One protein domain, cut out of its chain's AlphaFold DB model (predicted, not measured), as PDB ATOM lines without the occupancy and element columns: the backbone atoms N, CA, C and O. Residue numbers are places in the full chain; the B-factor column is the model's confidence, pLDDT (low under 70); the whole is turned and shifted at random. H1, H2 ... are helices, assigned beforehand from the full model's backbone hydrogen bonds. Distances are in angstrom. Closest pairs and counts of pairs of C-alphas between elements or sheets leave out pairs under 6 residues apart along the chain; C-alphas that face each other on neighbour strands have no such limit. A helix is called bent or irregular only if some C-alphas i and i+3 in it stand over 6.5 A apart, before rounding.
ATOM      1  N   GLU A 865      50.167 -37.005  -2.563       84.38
ATOM      2  CA  GLU A 865      49.388 -38.233  -2.407       84.38
ATOM      3  C   GLU A 865      49.612 -38.889  -1.041       84.38
ATOM      4  O   GLU A 865      48.665 -39.341  -0.397       84.38
ATOM      5  N   CYS A 866      50.858 -38.898  -0.561       85.25
ATOM      6  CA  CYS A 866      51.183 -39.384   0.778       85.25
ATOM      7  C   CYS A 866      50.528 -38.528   1.872       85.25
ATOM      8  O   CYS A 866      50.108 -39.082   2.886       85.25
ATOM      9  N   ALA A 867      50.391 -37.214   1.663       85.56
ATOM     10  CA  ALA A 867      49.738 -36.306   2.608       85.56
ATOM     11  C   ALA A 867      48.235 -36.601   2.786       85.56
ATOM     12  O   ALA A 867      47.666 -36.296   3.831       85.56
ATOM     13  N   MET A 868      47.592 -37.242   1.802       88.88
ATOM     14  CA  MET A 868      46.194 -37.682   1.904       88.88
ATOM     15  C   MET A 868      46.015 -38.967   2.731       88.88
ATOM     16  O   MET A 868      44.890 -39.322   3.093       88.88
ATOM     17  N   VAL A 869      47.093 -39.698   3.033       88.62
ATOM     18  CA  VAL A 869      47.022 -40.966   3.768       88.62
ATOM     19  C   VAL A 869      46.845 -40.695   5.260       88.62
ATOM     20  O   VAL A 869      47.756 -40.240   5.944       88.62
ATOM     21  N   ASN A 870      45.673 -41.032   5.803       87.25
ATOM     22  CA  ASN A 870      45.409 -40.858   7.229       87.25
ATOM     23  C   ASN A 870      46.242 -41.847   8.079       87.25
ATOM     24  O   ASN A 870      46.061 -43.063   7.981       87.25
ATOM     25  N   LEU A 871      47.134 -41.334   8.934       88.56
ATOM     26  CA  LEU A 871      48.046 -42.138   9.764       88.56
ATOM     27  C   LEU A 871      47.513 -42.453  11.172       88.56
ATOM     28  O   LEU A 871      48.143 -43.239  11.881       88.56
ATOM     29  N   ASP A 872      46.353 -41.915  11.557       86.44
ATOM     30  CA  ASP A 872      45.740 -42.119  12.875       86.44
ATOM     31  C   ASP A 872      45.551 -43.615  13.162       86.44
ATOM     32  O   ASP A 872      44.897 -44.328  12.397       86.44
ATOM     33  N   LYS A 873      46.141 -44.110  14.255       82.50
ATOM     34  CA  LYS A 873      46.082 -45.528  14.639       82.50
ATOM     35  C   LYS A 873      44.702 -45.939  15.169       82.50
ATOM     36  O   LYS A 873      44.407 -47.129  15.169       82.50
ATOM     37  N   CYS A 874      43.853 -44.982  15.549       85.12
ATOM     38  CA  CYS A 874      42.495 -45.233  16.035       85.12
ATOM     39  C   CYS A 874      41.496 -45.548  14.907       85.12
ATOM     40  O   CYS A 874      40.450 -46.138  15.163       85.12
ATOM     41  N   LYS A 875      41.806 -45.191  13.651       83.81
ATOM     42  CA  LYS A 875      40.955 -45.494  12.487       83.81
ATOM     43  C   LYS A 875      41.345 -46.808  11.828       83.81
ATOM     44  O   LYS A 875      42.520 -47.039  11.526       83.81
ATOM     45  N   THR A 876      40.359 -47.628  11.470       86.06
ATOM     46  CA  THR A 876      40.612 -48.867  10.718       86.06
ATOM     47  C   THR A 876      41.190 -48.573   9.326       86.06
ATOM     48  O   THR A 876      41.114 -47.450   8.816       86.06
ATOM     49  N   SER A 877      41.812 -49.568   8.677       82.56
ATOM     50  CA  SER A 877      42.293 -49.426   7.287       82.56
ATOM     51  C   SER A 877      41.183 -49.047   6.315       82.56
ATOM     52  O   SER A 877      41.408 -48.159   5.497       82.56
ATOM     53  N   LYS A 878      39.992 -49.639   6.466       79.50
ATOM     54  CA  LYS A 878      38.821 -49.353   5.626       79.50
ATOM     55  C   LYS A 878      38.360 -47.899   5.796       79.50
ATOM     56  O   LYS A 878      38.300 -47.172   4.816       79.50
ATOM     57  N   GLN A 879      38.193 -47.423   7.036       83.06
ATOM     58  CA  GLN A 879      37.786 -46.033   7.318       83.06
ATOM     59  C   GLN A 879      38.768 -44.986   6.772       83.06
ATOM     60  O   GLN A 879      38.359 -43.962   6.227       83.06
ATOM     61  N   ALA A 880      40.073 -45.223   6.922       85.62
ATOM     62  CA  ALA A 880      41.085 -44.315   6.387       85.62
ATOM     63  C   ALA A 880      41.117 -44.316   4.854       85.62
ATOM     64  O   ALA A 880      41.359 -43.271   4.257       85.62
ATOM     65  N   TYR A 881      40.871 -45.469   4.229       86.06
ATOM     66  CA  TYR A 881      40.812 -45.582   2.779       86.06
ATOM     67  C   TYR A 881      39.613 -44.833   2.201       86.06
ATOM     68  O   TYR A 881      39.793 -44.050   1.277       86.06
ATOM     69  N   THR A 882      38.425 -44.966   2.799       81.56
ATOM     70  CA  THR A 882      37.238 -44.194   2.397       81.56
ATOM     71  C   THR A 882      37.508 -42.686   2.436       81.56
ATOM     72  O   THR A 882      37.154 -41.965   1.507       81.56
ATOM     73  N   ALA A 883      38.197 -42.202   3.477       84.62
ATOM     74  CA  ALA A 883      38.587 -40.796   3.573       84.62
ATOM     75  C   ALA A 883      39.614 -40.382   2.499       84.62
ATOM     76  O   ALA A 883      39.499 -39.295   1.941       84.62
ATOM     77  N   TYR A 884      40.593 -41.244   2.196       88.25
ATOM     78  CA  TYR A 884      41.571 -41.022   1.123       88.25
ATOM     79  C   TYR A 884      40.889 -40.927  -0.246       88.25
ATOM     80  O   TYR A 884      41.096 -39.950  -0.956       88.25
ATOM     81  N   VAL A 885      40.019 -41.883  -0.576       83.06
ATOM     82  CA  VAL A 885      39.281 -41.908  -1.845       83.06
ATOM     83  C   VAL A 885      38.404 -40.662  -1.996       83.06
ATOM     84  O   VAL A 885      38.440 -40.013  -3.038       83.06
ATOM     85  N   LYS A 886      37.686 -40.258  -0.940       81.38
ATOM     86  CA  LYS A 886      36.906 -39.012  -0.950       81.38
ATOM     87  C   LYS A 886      37.784 -37.793  -1.249       81.38
ATOM     88  O   LYS A 886      37.414 -36.946  -2.057       81.38
ATOM     89  N   ARG A 887      38.972 -37.726  -0.643       84.19
ATOM     90  CA  ARG A 887      39.925 -36.638  -0.883       84.19
ATOM     91  C   ARG A 887      40.471 -36.649  -2.311       84.19
ATOM     92  O   ARG A 887      40.651 -35.584  -2.892       84.19
ATOM     93  N   CYS A 888      40.690 -37.834  -2.881       83.62
ATOM     94  CA  CYS A 888      41.072 -37.998  -4.280       83.62
ATOM     95  C   CYS A 888      40.014 -37.412  -5.227       83.62
ATOM     96  O   CYS A 888      40.365 -36.636  -6.113       83.62
ATOM     97  N   VAL A 889      38.728 -37.695  -4.986       76.81
ATOM     98  CA  VAL A 889      37.612 -37.127  -5.763       76.81
ATOM     99  C   VAL A 889      37.554 -35.601  -5.630       76.81
ATOM    100  O   VAL A 889      37.513 -34.904  -6.640       76.81
ATOM    101  N   GLU A 890      37.627 -35.069  -4.403       80.44
ATOM    102  CA  GLU A 890      37.622 -33.618  -4.139       80.44
ATOM    103  C   GLU A 890      38.750 -32.881  -4.882       80.44
ATOM    104  O   GLU A 890      38.559 -31.770  -5.374       80.44
ATOM    105  N   LEU A 891      39.926 -33.507  -4.975       81.75
ATOM    106  CA  LEU A 891      41.108 -32.946  -5.631       81.75
ATOM    107  C   LEU A 891      41.223 -33.327  -7.115       81.75
ATOM    108  O   LEU A 891      42.195 -32.930  -7.756       81.75
ATOM    109  N   LYS A 892      40.253 -34.076  -7.662       75.75
ATOM    110  CA  LYS A 892      40.269 -34.619  -9.033       75.75
ATOM    111  C   LYS A 892      41.564 -35.368  -9.358       75.75
ATOM    112  O   LYS A 892      42.166 -35.180 -10.415       75.75
ATOM    113  N   VAL A 893      42.015 -36.203  -8.426       81.38
ATOM    114  CA  VAL A 893      43.176 -37.078  -8.616       81.38
ATOM    115  C   VAL A 893      42.750 -38.547  -8.600       81.38
ATOM    116  O   VAL A 893      41.891 -38.917  -7.801       81.38
ATOM    117  N   PRO A 894      43.352 -39.407  -9.437       80.12
ATOM    118  CA  PRO A 894      42.989 -40.818  -9.480       80.12
ATOM    119  C   PRO A 894      43.327 -41.543  -8.163       80.12
ATOM    120  O   PRO A 894      44.411 -41.346  -7.608       80.12
ATOM    121  N   SER A 895      42.437 -42.415  -7.686       83.94
ATOM    122  CA  SER A 895      42.638 -43.183  -6.444       83.94
ATOM    123  C   SER A 895      43.375 -44.514  -6.674       83.94
ATOM    124  O   SER A 895      43.233 -45.147  -7.720       83.94
ATOM    125  N   ARG A 896      44.189 -44.968  -5.711       84.00
ATOM    126  CA  ARG A 896      44.851 -46.292  -5.753       84.00
ATOM    127  C   ARG A 896      44.005 -47.386  -5.118       84.00
ATOM    128  O   ARG A 896      43.203 -47.089  -4.251       84.00
ATOM    129  N   THR A 897      44.275 -48.646  -5.466       79.38
ATOM    130  CA  THR A 897      43.626 -49.816  -4.846       79.38
ATOM    131  C   THR A 897      43.786 -49.838  -3.321       79.38
ATOM    132  O   THR A 897      44.807 -49.403  -2.771       79.38
ATOM    133  N   PHE A 898      42.812 -50.439  -2.627       78.75
ATOM    134  CA  PHE A 898      42.836 -50.586  -1.167       78.75
ATOM    135  C   PHE A 898      44.122 -51.247  -0.660       78.75
ATOM    136  O   PHE A 898      44.704 -50.807   0.333       78.75
ATOM    137  N   ASN A 899      44.606 -52.279  -1.353       77.75
ATOM    138  CA  ASN A 899      45.823 -52.990  -0.971       77.75
ATOM    139  C   ASN A 899      47.072 -52.108  -1.091       77.75
ATOM    140  O   ASN A 899      47.862 -52.055  -0.142       77.75
ATOM    141  N   ALA A 900      47.221 -51.364  -2.191       80.38
ATOM    142  CA  ALA A 900      48.326 -50.424  -2.365       80.38
ATOM    143  C   ALA A 900      48.291 -49.325  -1.291       80.38
ATOM    144  O   ALA A 900      49.307 -49.042  -0.648       80.38
ATOM    145  N   PHE A 901      47.108 -48.761  -1.026       85.44
ATOM    146  CA  PHE A 901      46.904 -47.792   0.048       85.44
ATOM    147  C   PHE A 901      47.261 -48.367   1.421       85.44
ATOM    148  O   PHE A 901      48.019 -47.762   2.177       85.44
ATOM    149  N   ARG A 902      46.760 -49.561   1.754       84.06
ATOM    150  CA  ARG A 902      46.989 -50.219   3.045       84.06
ATOM    151  C   ARG A 902      48.472 -50.491   3.275       84.06
ATOM    152  O   ARG A 902      48.960 -50.276   4.385       84.06
ATOM    153  N   GLN A 903      49.192 -50.960   2.257       84.94
ATOM    154  CA  GLN A 903      50.639 -51.174   2.336       84.94
ATOM    155  C   GLN A 903      51.383 -49.853   2.549       84.94
ATOM    156  O   GLN A 903      52.215 -49.764   3.455       84.94
ATOM    157  N   LYS A 904      51.035 -48.807   1.789       88.12
ATOM    158  CA  LYS A 904      51.645 -47.483   1.943       88.12
ATOM    159  C   LYS A 904      51.373 -46.881   3.320       88.12
ATOM    160  O   LYS A 904      52.311 -46.422   3.964       88.12
ATOM    161  N   ARG A 905      50.134 -46.956   3.817       88.62
ATOM    162  CA  ARG A 905      49.755 -46.504   5.165       88.62
ATOM    163  C   ARG A 905      50.566 -47.219   6.241       88.62
ATOM    164  O   ARG A 905      51.106 -46.561   7.121       88.62
ATOM    165  N   LYS A 906      50.713 -48.545   6.147       87.00
ATOM    166  CA  LYS A 906      51.553 -49.314   7.080       87.00
ATOM    167  C   LYS A 906      53.023 -48.897   7.026       87.00
ATOM    168  O   LYS A 906      53.670 -48.889   8.065       87.00
ATOM    169  N   ALA A 907      53.556 -48.587   5.844       86.69
ATOM    170  CA  ALA A 907      54.932 -48.117   5.697       86.69
ATOM    171  C   ALA A 907      55.123 -46.722   6.312       86.69
ATOM    172  O   ALA A 907      56.066 -46.521   7.068       86.69
ATOM    173  N   LEU A 908      54.196 -45.795   6.054       87.44
ATOM    174  CA  LEU A 908      54.222 -44.439   6.612       87.44
ATOM    175  C   LEU A 908      53.984 -44.409   8.129       87.44
ATOM    176  O   LEU A 908      54.498 -43.531   8.794       87.44
ATOM    177  N   GLN A 909      53.242 -45.366   8.695       86.44
ATOM    178  CA  GLN A 909      53.062 -45.499  10.151       86.44
ATOM    179  C   GLN A 909      54.286 -46.082  10.882       86.44
ATOM    180  O   GLN A 909      54.294 -46.114  12.116       86.44
ATOM    181  N   LYS A 910      55.252 -46.633  10.135       80.06
ATOM    182  CA  LYS A 910      56.515 -47.180  10.657       80.06
ATOM    183  C   LYS A 910      57.679 -46.190  10.555       80.06
ATOM    184  O   LYS A 910      58.703 -46.440  11.185       80.06
TER     185      LYS A 910
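AT A GLANCE: This is residues 865 to 910 of the 911 residues of an uncharacterized protein of Perca fluviatilis (UniProt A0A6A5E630). Two helices cross at a wide angle, the beginning of H1 packed on H2, while the unnamed opening stretch, residues 865 to 876, runs back beside H1 before turning into it. The link after H1, residues 891 to 897, folds back toward the beginning of that helix and leads into H2. The printed part has 46 residues with two named helices, H1 then H2, and no named strand; its class is all helix. It is compact, with a radius of gyration of the C-alphas of 9.7 A, and elongated in outline, spanning 28 by 17 by 17 A.

HOW THE PARTS SIT: After the opening stretch come H1, residues 877 to 890, and H2, residues 898 to 908. These two helices touch, with 5 pairs of C-alphas within 8 A. H1 touches H2 with residues 877 to 881 alone. Their closest C-alphas, those of Ser 877 and Arg 902, are 6.4 A apart. Their lines are about perpendicular, at 78 degrees, and their centres are 12.4 A apart. In both H1 and H2, every O i to N i+4 pair is within hydrogen-bond range.

IN THESE COORDINATES: The printed part begins at Glu 865, with its C-alpha at (49.388, -38.233, -2.407). H1, the longest helix with 14 residues, begins with C-alpha 877 at (42.293, -49.426, 7.287) and measures 20.1 A from first to last C-alpha. H2 has 11 residues, measures 15.1 A and ends with C-alpha 908 at (54.222, -44.439, 6.612). Neither helix is bent.

THE WHOLE: The two C-alphas farthest apart, those of Lys 892 and Lys 910, are 28.5 A apart. The printed part has no cut. The link from H1 to H2, 7 residues, is short. The mean pLDDT of the printed part is 83.8, and no printed residue is under 70.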